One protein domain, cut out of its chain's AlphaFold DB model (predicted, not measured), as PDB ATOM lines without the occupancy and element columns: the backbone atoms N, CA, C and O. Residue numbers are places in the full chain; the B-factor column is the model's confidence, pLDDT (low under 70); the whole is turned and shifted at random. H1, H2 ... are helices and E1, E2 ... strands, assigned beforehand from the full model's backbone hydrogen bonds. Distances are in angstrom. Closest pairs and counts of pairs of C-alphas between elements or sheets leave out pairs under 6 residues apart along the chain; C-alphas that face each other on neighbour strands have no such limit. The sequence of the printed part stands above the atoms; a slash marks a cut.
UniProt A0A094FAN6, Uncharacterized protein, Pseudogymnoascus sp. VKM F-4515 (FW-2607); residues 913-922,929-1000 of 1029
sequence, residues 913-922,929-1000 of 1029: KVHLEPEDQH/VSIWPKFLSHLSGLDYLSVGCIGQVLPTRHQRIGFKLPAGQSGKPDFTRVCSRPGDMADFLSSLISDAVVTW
ATOM      1  N   LYS A 913     -13.442 -53.838   2.542       83.75
ATOM      2  CA  LYS A 913     -14.880 -53.665   2.866       83.75
ATOM      3  C   LYS A 913     -15.341 -54.575   4.020       83.75
ATOM      4  O   LYS A 913     -16.430 -55.146   3.996       83.75
ATOM      5  N   VAL A 914     -14.476 -54.760   5.019       86.12
ATOM      6  CA  VAL A 914     -14.762 -55.580   6.203       86.12
ATOM      7  C   VAL A 914     -15.377 -54.704   7.285       86.12
ATOM      8  O   VAL A 914     -14.850 -53.637   7.604       86.12
ATOM      9  N   HIS A 915     -16.471 -55.177   7.874       84.88
ATOM     10  CA  HIS A 915     -17.166 -54.523   8.968       84.88
ATOM     11  C   HIS A 915     -17.015 -55.335  10.257       84.88
ATOM     12  O   HIS A 915     -17.353 -56.516  10.302       84.88
ATOM     13  N   LEU A 916     -16.510 -54.706  11.320       85.50
ATOM     14  CA  LEU A 916     -16.385 -55.364  12.621       85.50
ATOM     15  C   LEU A 916     -17.610 -55.094  13.501       85.50
ATOM     16  O   LEU A 916     -17.980 -53.937  13.713       85.50
ATOM     17  N   GLU A 917     -18.199 -56.158  14.047       81.44
ATOM     18  CA  GLU A 917     -19.319 -56.086  14.991       81.44
ATOM     19  C   GLU A 917     -18.827 -56.290  16.445       81.44
ATOM     20  O   GLU A 917     -18.200 -57.312  16.748       81.44
ATOM     21  N   PRO A 918     -19.045 -55.330  17.362       72.38
ATOM     22  CA  PRO A 918     -18.628 -55.442  18.757       72.38
ATOM     23  C   PRO A 918     -19.514 -56.420  19.543       72.38
ATOM     24  O   PRO A 918     -20.736 -56.371  19.474       72.38
ATOM     25  N   GLU A 919     -18.891 -57.280  20.352       64.50
ATOM     26  CA  GLU A 919     -19.588 -58.342  21.101       64.50
ATOM     27  C   GLU A 919     -20.337 -57.841  22.348       64.50
ATOM     28  O   GLU A 919     -21.337 -58.428  22.753       64.50
ATOM     29  N   ASP A 920     -19.882 -56.742  22.956       60.91
ATOM     30  CA  ASP A 920     -20.510 -56.164  24.145       60.91
ATOM     31  C   ASP A 920     -21.588 -55.149  23.735       60.91
ATOM     32  O   ASP A 920     -21.342 -53.943  23.666       60.91
ATOM     33  N   GLN A 921     -22.816 -55.623  23.512       52.56
ATOM     34  CA  GLN A 921     -23.971 -54.787  23.137       52.56
ATOM     35  C   GLN A 921     -24.352 -53.714  24.187       52.56
ATOM     36  O   GLN A 921     -25.242 -52.904  23.933       52.56
ATOM     37  N   HIS A 922     -23.738 -53.691  25.381       48.62
ATOM     38  CA  HIS A 922     -24.245 -52.942  26.547       48.62
ATOM     39  C   HIS A 922     -23.265 -51.989  27.255       48.62
ATOM     40  O   HIS A 922     -23.608 -51.444  28.305       48.62
ATOM     41  N   VAL A 929     -15.346 -44.885  20.527       65.88
ATOM     42  CA  VAL A 929     -14.094 -45.675  20.446       65.88
ATOM     43  C   VAL A 929     -14.155 -46.668  19.283       65.88
ATOM     44  O   VAL A 929     -15.088 -47.462  19.193       65.88
ATOM     45  N   SER A 930     -13.141 -46.638  18.413       72.25
ATOM     46  CA  SER A 930     -12.967 -47.619  17.333       72.25
ATOM     47  C   SER A 930     -12.377 -48.925  17.867       72.25
ATOM     48  O   SER A 930     -11.420 -48.903  18.644       72.25
ATOM     49  N   ILE A 931     -12.906 -50.069  17.423       80.56
ATOM     50  CA  ILE A 931     -12.364 -51.402  17.757       80.56
ATOM     51  C   ILE A 931     -11.197 -51.824  16.853       80.56
ATOM     52  O   ILE A 931     -10.446 -52.738  17.202       80.56
ATOM     53  N   TRP A 932     -10.998 -51.133  15.730       84.31
ATOM     54  CA  TRP A 932      -9.942 -51.428  14.763       84.31
ATOM     55  C   TRP A 932      -8.527 -51.244  15.314       84.31
ATOM     56  O   TRP A 932      -7.738 -52.166  15.141       84.31
ATOM     57  N   PRO A 933      -8.188 -50.169  16.059       82.94
ATOM     58  CA  PRO A 933      -6.900 -50.055  16.743       82.94
ATOM     59  C   PRO A 933      -6.545 -51.279  17.591       82.94
ATOM     60  O   PRO A 933      -5.431 -51.799  17.537       82.94
ATOM     61  N   LYS A 934      -7.532 -51.783  18.343       82.19
ATOM     62  CA  LYS A 934      -7.367 -52.971  19.177       82.19
ATOM     63  C   LYS A 934      -7.172 -54.211  18.312       82.19
ATOM     64  O   LYS A 934      -6.263 -54.981  18.588       82.19
ATOM     65  N   PHE A 935      -7.966 -54.400  17.265       87.44
ATOM     66  CA  PHE A 935      -7.806 -55.522  16.337       87.44
ATOM     67  C   PHE A 935      -6.434 -55.513  15.633       87.44
ATOM     68  O   PHE A 935      -5.708 -56.500  15.719       87.44
ATOM     69  N   LEU A 936      -6.037 -54.386  15.034       86.75
ATOM     70  CA  LEU A 936      -4.781 -54.220  14.291       86.75
ATOM     71  C   LEU A 936      -3.544 -54.493  15.157       86.75
ATOM     72  O   LEU A 936      -2.582 -55.085  14.678       86.75
ATOM     73  N   SER A 937      -3.590 -54.152  16.452       84.12
ATOM     74  CA  SER A 937      -2.495 -54.457  17.385       84.12
ATOM     75  C   SER A 937      -2.204 -55.959  17.551       84.12
ATOM     76  O   SER A 937      -1.112 -56.322  17.977       84.12
ATOM     77  N   HIS A 938      -3.142 -56.841  17.178       84.00
ATOM     78  CA  HIS A 938      -2.970 -58.297  17.239       84.00
ATOM     79  C   HIS A 938      -2.427 -58.909  15.932       84.00
ATOM     80  O   HIS A 938      -2.227 -60.120  15.876       84.00
ATOM     81  N   LEU A 939      -2.175 -58.105  14.888       83.88
ATOM     82  CA  LEU A 939      -1.699 -58.566  13.571       83.88
ATOM     83  C   LEU A 939      -0.167 -58.525  13.413       83.88
ATOM     84  O   LEU A 939       0.354 -58.547  12.300       83.88
ATOM     85  N   SER A 940       0.575 -58.461  14.519       73.81
ATOM     86  CA  SER A 940       2.041 -58.441  14.502       73.81
ATOM     87  C   SER A 940       2.620 -59.733  13.897       73.81
ATOM     88  O   SER A 940       2.288 -60.823  14.373       73.81
ATOM     89  N   GLY A 941       3.528 -59.613  12.921       75.81
ATOM     90  CA  GLY A 941       4.275 -60.743  12.341       75.81
ATOM     91  C   GLY A 941       3.971 -61.087  10.877       75.81
ATOM     92  O   GLY A 941       4.416 -62.135  10.419       75.81
ATOM     93  N   LEU A 942       3.225 -60.241  10.162       83.19
ATOM     94  CA  LEU A 942       3.014 -60.341   8.711       83.19
ATOM     95  C   LEU A 942       4.121 -59.607   7.936       83.19
ATOM     96  O   LEU A 942       4.684 -58.640   8.441       83.19
ATOM     97  N   ASP A 943       4.381 -60.036   6.702       83.38
ATOM     98  CA  ASP A 943       5.302 -59.362   5.776       83.38
ATOM     99  C   ASP A 943       4.565 -58.336   4.895       83.38
ATOM    100  O   ASP A 943       5.146 -57.331   4.486       83.38
ATOM    101  N   TYR A 944       3.277 -58.586   4.624       83.75
ATOM    102  CA  TYR A 944       2.399 -57.723   3.835       83.75
ATOM    103  C   TYR A 944       1.029 -57.565   4.506       83.75
ATOM    104  O   TYR A 944       0.402 -58.548   4.917       83.75
ATOM    105  N   LEU A 945       0.535 -56.329   4.580       85.69
ATOM    106  CA  LEU A 945      -0.825 -56.024   5.018       85.69
ATOM    107  C   LEU A 945      -1.440 -54.944   4.138       85.69
ATOM    108  O   LEU A 945      -0.920 -53.832   4.039       85.69
ATOM    109  N   SER A 946      -2.600 -55.270   3.581       84.38
ATOM    110  CA  SER A 946      -3.472 -54.326   2.894       84.38
ATOM    111  C   SER A 946      -4.788 -54.194   3.649       84.38
ATOM    112  O   SER A 946      -5.431 -55.188   3.990       84.38
ATOM    113  N   VAL A 947      -5.204 -52.961   3.915       82.94
ATOM    114  CA  VAL A 947      -6.481 -52.650   4.558       82.94
ATOM    115  C   VAL A 947      -7.171 -51.573   3.743       82.94
ATOM    116  O   VAL A 947      -6.605 -50.500   3.550       82.94
ATOM    117  N   GLY A 948      -8.397 -51.831   3.290       81.56
ATOM    118  CA  GLY A 948      -9.148 -50.857   2.510       81.56
ATOM    119  C   GLY A 948     -10.652 -50.877   2.767       81.56
ATOM    120  O   GLY A 948     -11.257 -51.932   2.973       81.56
ATOM    121  N   CYS A 949     -11.257 -49.689   2.773       72.62
ATOM    122  CA  CYS A 949     -12.698 -49.468   2.933       72.62
ATOM    123  C   CYS A 949     -13.314 -50.153   4.171       72.62
ATOM    124  O   CYS A 949     -14.421 -50.680   4.113       72.62
ATOM    125  N   ILE A 950     -12.603 -50.174   5.298       81.12
ATOM    126  CA  ILE A 950     -13.052 -50.843   6.527       81.12
ATOM    127  C   ILE A 950     -14.125 -50.057   7.301       81.12
ATOM    128  O   ILE A 950     -14.177 -48.823   7.276       81.12
ATOM    129  N   GLY A 951     -14.969 -50.774   8.048       75.38
ATOM    130  CA  GLY A 951     -16.037 -50.177   8.850       75.38
ATOM    131  C   GLY A 951     -16.317 -50.883  10.176       75.38
ATOM    132  O   GLY A 951     -15.774 -51.940  10.492       75.38
ATOM    133  N   GLN A 952     -17.169 -50.279  10.999       77.94
ATOM    134  CA  GLN A 952     -17.629 -50.838  12.274       77.94
ATOM    135  C   GLN A 952     -19.157 -50.760  12.334       77.94
ATOM    136  O   GLN A 952     -19.734 -49.714  12.034       77.94
ATOM    137  N   VAL A 953     -19.812 -51.859  12.706       72.44
ATOM    138  CA  VAL A 953     -21.272 -51.914  12.872       72.44
ATOM    139  C   VAL A 953     -21.614 -51.614  14.328       72.44
ATOM    140  O   VAL A 953     -20.998 -52.161  15.238       72.44
ATOM    141  N   LEU A 954     -22.581 -50.731  14.562       68.56
ATOM    142  CA  LEU A 954     -23.210 -50.515  15.866       68.56
ATOM    143  C   LEU A 954     -24.708 -50.828  15.766       68.56
ATOM    144  O   LEU A 954     -25.249 -50.764  14.663       68.56
ATOM    145  N   PRO A 955     -25.403 -51.082  16.895       61.44
ATOM    146  CA  PRO A 955     -26.797 -51.544  16.906       61.44
ATOM    147  C   PRO A 955     -27.799 -50.722  16.079       61.44
ATOM    148  O   PRO A 955     -28.857 -51.233  15.739       61.44
ATOM    149  N   THR A 956     -27.497 -49.460  15.761       57.22
ATOM    150  CA  THR A 956     -28.382 -48.584  14.979       57.22
ATOM    151  C   THR A 956     -27.720 -47.917  13.772       57.22
ATOM    152  O   THR A 956     -28.417 -47.247  13.014       57.22
ATOM    153  N   ARG A 957     -26.393 -48.031  13.577       64.12
ATOM    154  CA  ARG A 957     -25.658 -47.291  12.527       64.12
ATOM    155  C   ARG A 957     -24.380 -48.002  12.074       64.12
ATOM    156  O   ARG A 957     -23.658 -48.574  12.889       64.12
ATOM    157  N   HIS A 958     -24.053 -47.859  10.791       65.88
ATOM    158  CA  HIS A 958     -22.753 -48.234  10.229       65.88
ATOM    159  C   HIS A 958     -21.769 -47.064  10.308       65.88
ATOM    160  O   HIS A 958     -22.132 -45.911  10.076       65.88
ATOM    161  N   GLN A 959     -20.510 -47.361  10.623       72.44
ATOM    162  CA  GLN A 959     -19.423 -46.385  10.667       72.44
ATOM    163  C   GLN A 959     -18.365 -46.729   9.633       72.44
ATOM    164  O   GLN A 959     -17.926 -47.877   9.562       72.44
ATOM    165  N   ARG A 960     -17.926 -45.720   8.878       72.62
ATOM    166  CA  ARG A 960     -16.767 -45.823   7.987       72.62
ATOM    167  C   ARG A 960     -15.524 -45.303   8.711       72.62
ATOM    168  O   ARG A 960     -15.596 -44.339   9.480       72.62
ATOM    169  N   ILE A 961     -14.392 -45.959   8.479       72.69
ATOM    170  CA  ILE A 961     -13.090 -45.556   9.013       72.69
ATOM    171  C   ILE A 961     -12.220 -45.151   7.831       72.69
ATOM    172  O   ILE A 961     -12.034 -45.932   6.906       72.69
ATOM    173  N   GLY A 962     -11.713 -43.922   7.865       69.19
ATOM    174  CA  GLY A 962     -10.702 -43.428   6.932       69.19
ATOM    175  C   GLY A 962      -9.357 -43.264   7.629       69.19
ATOM    176  O   GLY A 962      -9.269 -43.350   8.854       69.19
ATOM    177  N   PHE A 963      -8.301 -42.990   6.870       72.81
ATOM    178  CA  PHE A 963      -6.968 -42.731   7.410       72.81
ATOM    179  C   PHE A 963      -6.516 -41.303   7.066       72.81
ATOM    180  O   PHE A 963      -6.787 -40.796   5.977       72.81
ATOM    181  N   LYS A 964      -5.832 -40.623   7.998       69.69
ATOM    182  CA  LYS A 964      -5.243 -39.293   7.750       69.69
ATOM    183  C   LYS A 964      -4.272 -39.355   6.577       69.69
ATOM    184  O   LYS A 964      -3.570 -40.347   6.425       69.69
ATOM    185  N   LEU A 965      -4.198 -38.284   5.792       63.22
ATOM    186  CA  LEU A 965      -3.213 -38.148   4.718       63.22
ATOM    187  C   LEU A 965      -1.801 -37.891   5.288       63.22
ATOM    188  O   LEU A 965      -1.682 -37.236   6.329       63.22
ATOM    189  N   PRO A 966      -0.729 -38.358   4.617       61.56
ATOM    190  CA  PRO A 966       0.647 -38.018   4.976       61.56
ATOM    191  C   PRO A 966       0.883 -36.497   5.008       61.56
ATOM    192  O   PRO A 966       0.269 -35.741   4.249       61.56
ATOM    193  N   ALA A 967       1.791 -36.036   5.875       51.47
ATOM    194  CA  ALA A 967       2.072 -34.610   6.052       51.47
ATOM    195  C   ALA A 967       2.475 -33.930   4.724       51.47
ATOM    196  O   ALA A 967       3.471 -34.306   4.109       51.47
ATOM    197  N   GLY A 968       1.707 -32.918   4.299       50.44
ATOM    198  CA  GLY A 968       1.950 -32.144   3.071       50.44
ATOM    199  C   GLY A 968       0.910 -32.316   1.957       50.44
ATOM    200  O   GLY A 968       0.979 -31.591   0.969       50.44
ATOM    201  N   GLN A 969      -0.072 -33.213   2.109       52.88
ATOM    202  CA  GLN A 969      -1.175 -33.389   1.154       52.88
ATOM    203  C   GLN A 969      -2.505 -32.867   1.727       52.88
ATOM    204  O   GLN A 969      -2.891 -33.223   2.839       52.88
ATOM    205  N   SER A 970      -3.220 -32.026   0.970       44.41
ATOM    206  CA  SER A 970      -4.579 -31.565   1.292       44.41
ATOM    207  C   SER A 970      -5.610 -32.296   0.422       44.41
ATOM    208  O   SER A 970      -5.557 -32.169  -0.800       44.41
ATOM    209  N   GLY A 971      -6.550 -33.029   1.028       53.09
ATOM    210  CA  GLY A 971      -7.585 -33.802   0.320       53.09
ATOM    211  C   GLY A 971      -8.521 -34.578   1.264       53.09
ATOM    212  O   GLY A 971      -8.373 -34.487   2.485       53.09
ATOM    213  N   LYS A 972      -9.491 -35.329   0.709       52.44
ATOM    214  CA  LYS A 972     -10.328 -36.293   1.461       52.44
ATOM    215  C   LYS A 972      -9.427 -37.384   2.094       52.44
ATOM    216  O   LYS A 972      -8.407 -37.713   1.492       52.44
ATOM    217  N   PRO A 973      -9.765 -37.936   3.278       56.66
ATOM    218  CA  PRO A 973      -8.999 -39.027   3.888       56.66
ATOM    219  C   PRO A 973      -8.909 -40.234   2.945       56.66
ATOM    220  O   PRO A 973      -9.892 -40.573   2.288       56.66
ATOM    221  N   ASP A 974      -7.737 -40.868   2.894       61.50
ATOM    222  CA  ASP A 974      -7.507 -42.073   2.096       61.50
ATOM    223  C   ASP A 974      -8.167 -43.276   2.791       61.50
ATOM    224  O   ASP A 974      -8.065 -43.435   4.015       61.50
ATOM    225  N   PHE A 975      -8.885 -44.103   2.034       68.38
ATOM    226  CA  PHE A 975      -9.618 -45.262   2.557       68.38
ATOM    227  C   PHE A 975      -8.833 -46.566   2.436       68.38
ATOM    228  O   PHE A 975      -9.288 -47.582   2.966       68.38
ATOM    229  N   THR A 976      -7.659 -46.534   1.802       71.69
ATOM    230  CA  THR A 976      -6.804 -47.704   1.601       71.69
ATOM    231  C   THR A 976      -5.408 -47.442   2.153       71.69
ATOM    232  O   THR A 976      -4.835 -46.370   1.996       71.69
ATOM    233  N   ARG A 977      -4.837 -48.432   2.837       77.44
ATOM    234  CA  ARG A 977      -3.470 -48.401   3.355       77.44
ATOM    235  C   ARG A 977      -2.809 -49.747   3.108       77.44
ATOM    236  O   ARG A 977      -3.378 -50.789   3.426       77.44
ATOM    237  N   VAL A 978      -1.590 -49.710   2.580       80.12
ATOM    238  CA  VAL A 978      -0.819 -50.903   2.218       80.12
ATOM    239  C   VAL A 978       0.600 -50.784   2.758       80.12
ATOM    240  O   VAL A 978       1.215 -49.720   2.669       80.12
ATOM    241  N   CYS A 979       1.124 -51.882   3.293       79.31
ATOM    242  CA  CYS A 979       2.537 -52.045   3.604       79.31
ATOM    243  C   CYS A 979       3.044 -53.380   3.069       79.31
ATOM    244  O   CYS A 979       2.394 -54.408   3.250       79.31
ATOM    245  N   SER A 980       4.215 -53.340   2.436       73.50
ATOM    246  CA  SER A 980       4.858 -54.485   1.786       73.50
ATOM    247  C   SER A 980       6.285 -54.758   2.270       73.50
ATOM    248  O   SER A 980       6.943 -55.660   1.755       73.50
ATOM    249  N   ARG A 981       6.803 -53.974   3.230       72.62
ATOM    250  CA  ARG A 981       8.185 -54.096   3.716       72.62
ATOM    251  C   ARG A 981       8.232 -54.793   5.083       72.62
ATOM    252  O   ARG A 981       7.751 -54.213   6.055       72.62
ATOM    253  N   PRO A 982       8.914 -55.952   5.207       60.88
ATOM    254  CA  PRO A 982       8.979 -56.724   6.456       60.88
ATOM    255  C   PRO A 982       9.566 -55.963   7.658       60.88
ATOM    256  O   PRO A 982       9.212 -56.239   8.800       60.88
ATOM    257  N   GLY A 983      10.466 -55.000   7.414       64.31
ATOM    258  CA  GLY A 983      11.115 -54.204   8.466       64.31
ATOM    259  C   GLY A 983      10.266 -53.049   9.005       64.31
ATOM    260  O   GLY A 983      10.403 -52.694  10.171       64.31
ATOM    261  N   ASP A 984       9.352 -52.522   8.189       77.75
ATOM    262  CA  ASP A 984       8.557 -51.331   8.511       77.75
ATOM    263  C   ASP A 984       7.154 -51.705   9.017       77.75
ATOM    264  O   ASP A 984       6.336 -50.836   9.294       77.75
ATOM    265  N   MET A 985       6.835 -52.998   9.137       81.31
ATOM    266  CA  MET A 985       5.481 -53.461   9.442       81.31
ATOM    267  C   MET A 985       5.003 -53.055  10.847       81.31
ATOM    268  O   MET A 985       3.836 -52.710  11.035       81.31
ATOM    269  N   ALA A 986       5.897 -53.068  11.840       80.00
ATOM    270  CA  ALA A 986       5.572 -52.615  13.195       80.00
ATOM    271  C   ALA A 986       5.285 -51.104  13.225       80.00
ATOM    272  O   ALA A 986       4.286 -50.673  13.809       80.00
ATOM    273  N   ASP A 987       6.110 -50.323  12.526       81.06
ATOM    274  CA  ASP A 987       5.946 -48.877  12.394       81.06
ATOM    275  C   ASP A 987       4.693 -48.542  11.581       81.06
ATOM    276  O   ASP A 987       3.912 -47.685  11.987       81.06
ATOM    277  N   PHE A 988       4.420 -49.287  10.509       83.06
ATOM    278  CA  PHE A 988       3.208 -49.162   9.709       83.06
ATOM    279  C   PHE A 988       1.955 -49.463  10.522       83.06
ATOM    280  O   PHE A 988       1.023 -48.670  10.485       83.06
ATOM    281  N   LEU A 989       1.923 -50.553  11.297       83.75
ATOM    282  CA  LEU A 989       0.795 -50.844  12.187       83.75
ATOM    283  C   LEU A 989       0.603 -49.725  13.217       83.75
ATOM    284  O   LEU A 989      -0.530 -49.321  13.470       83.75
ATOM    285  N   SER A 990       1.690 -49.183  13.774       83.25
ATOM    286  CA  SER A 990       1.617 -48.062  14.716       83.25
ATOM    287  C   SER A 990       1.092 -46.774  14.057       83.25
ATOM    288  O   SER A 990       0.204 -46.123  14.614       83.25
ATOM    289  N   SER A 991       1.545 -46.468  12.834       82.12
ATOM    290  CA  SER A 991       1.077 -45.344  12.018       82.12
ATOM    291  C   SER A 991      -0.392 -45.522  11.661       82.12
ATOM    292  O   SER A 991      -1.185 -44.624  11.908       82.12
ATOM    293  N   LEU A 992      -0.782 -46.709  11.187       81.19
ATOM    294  CA  LEU A 992      -2.145 -47.067  10.798       81.19
ATOM    295  C   LEU A 992      -3.123 -46.913  11.967       81.19
ATOM    296  O   LEU A 992      -4.225 -46.394  11.795       81.19
ATOM    297  N   ILE A 993      -2.704 -47.314  13.171       82.12
ATOM    298  CA  ILE A 993      -3.464 -47.121  14.408       82.12
ATOM    299  C   ILE A 993      -3.582 -45.628  14.762       82.12
ATOM    300  O   ILE A 993      -4.652 -45.190  15.183       82.12
ATOM    301  N   SER A 994      -2.510 -44.845  14.589       79.88
ATOM    302  CA  SER A 994      -2.489 -43.406  14.905       79.88
ATOM    303  C   SER A 994      -3.241 -42.530  13.889       79.88
ATOM    304  O   SER A 994      -3.818 -41.497  14.251       79.88
ATOM    305  N   ASP A 995      -3.270 -42.966  12.630       76.00
ATOM    306  CA  ASP A 995      -3.853 -42.260  11.493       76.00
ATOM    307  C   ASP A 995      -5.326 -42.610  11.279       76.00
ATOM    308  O   ASP A 995      -5.992 -41.937  10.496       76.00
ATOM    309  N   ALA A 996      -5.861 -43.626  11.962       72.62
ATOM    310  CA  ALA A 996      -7.262 -44.013  11.857       72.62
ATOM    311  C   ALA A 996      -8.195 -42.877  12.329       72.62
ATOM    312  O   ALA A 996      -8.239 -42.513  13.508       72.62
ATOM    313  N   VAL A 997      -8.985 -42.332  11.404       68.81
ATOM    314  CA  VAL A 997     -10.027 -41.327  11.642       68.81
ATOM    315  C   VAL A 997     -11.389 -41.979  11.466       68.81
ATOM    316  O   VAL A 997     -11.735 -42.479  10.399       68.81
ATOM    317  N   VAL A 998     -12.201 -41.935  12.518       67.19
ATOM    318  CA  VAL A 998     -13.588 -42.404  12.445       67.19
ATOM    319  C   VAL A 998     -14.466 -41.263  11.950       67.19
ATOM    320  O   VAL A 998     -14.652 -40.270  12.657       67.19
ATOM    321  N   THR A 999     -15.016 -41.411  10.749       63.84
ATOM    322  CA  THR A 999     -16.029 -40.500  10.207       63.84
ATOM    323  C   THR A 999     -17.411 -40.960  10.657       63.84
ATOM    324  O   THR A 999     -17.815 -42.096  10.399       63.84
ATOM    325  N   TRP A1000     -18.130 -40.084  11.358       61.31
ATOM    326  CA  TRP A1000     -19.476 -40.350  11.869       61.31
ATOM    327  C   TRP A1000     -20.487 -39.811  10.854       61.31
ATOM    328  O   TRP A1000     -20.307 -38.670  10.428       61.31
TER     329      TRP A1000
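This is residues 913 to 922 and 929 to 1000 of the 1029 residues of an uncharacterized protein of Pseudogymnoascus sp. VKM F-4515 (FW-2607) (UniProt A0A094FAN6). What does the model look like? Two small sheets join where E2 runs on into E3; H2 covers the two-stranded sheet E2-E5, and H1 packs on H2. Residues 964 to 975 make a long loop from E4 to E5. What is it made of? The printed part has 82 residues, with two named helices and six named strands that follow along the chain as E1 H1 E2 E3 E4 E5 H2 E6, class mixed, helices and strands; the larger sheet, in the order E1 E3 E4 E6, is mixed and E2-E5 antiparallel. How large is it? It is compact, radius of gyration of the C-alphas 13.3 A, spanning 39 by 32 by 19 A.

Where do the first elements lie? E1, residues 913 to 916, begins at C-alpha 913 (-14.880, -53.665, 2.866); H1 is 932 to 936, E2 944 to 948, 13.5 A long, and E3 951 to 954. And the others? E4 is 957 to 963, 19.9 A, E5 976 to 979, H2 985 to 995, 14.7 A, and E6 996 to 999, ending at C-alpha 999 (-16.029, -40.500, 10.207).

How is the larger sheet paired? E1 and E3 are parallel (N 916 to O 951, 3.0 A); E3 and E4 are an antiparallel hairpin (N 952 to O 959, 2.9 A); E4 and E6 are antiparallel (N 962 to O 997, 2.9 A). It is only just strongly twisted, its C-alphas up to 4.3 A off the best plane. And the smaller one? E2 and E5 are antiparallel at 175 degrees, N 947 to O 977 at 2.9 A. Where are the helices? H1 and H2 touch, closest C-alphas Pro 933 and Ile 993, 5.1 A, and each only grazes the larger sheet; in both, every O i to N i+4 pair is within hydrogen-bond range.

Is the printed part cut? Residues 923 to 928 are not printed; C-alphas 922 and 929 are 13.9 A apart. Which link is long? E4 to E5, 12 residues. Where is confidence low? The mean pLDDT of the printed part is 72.9; 29 residues are under 70, among them 964 to 975.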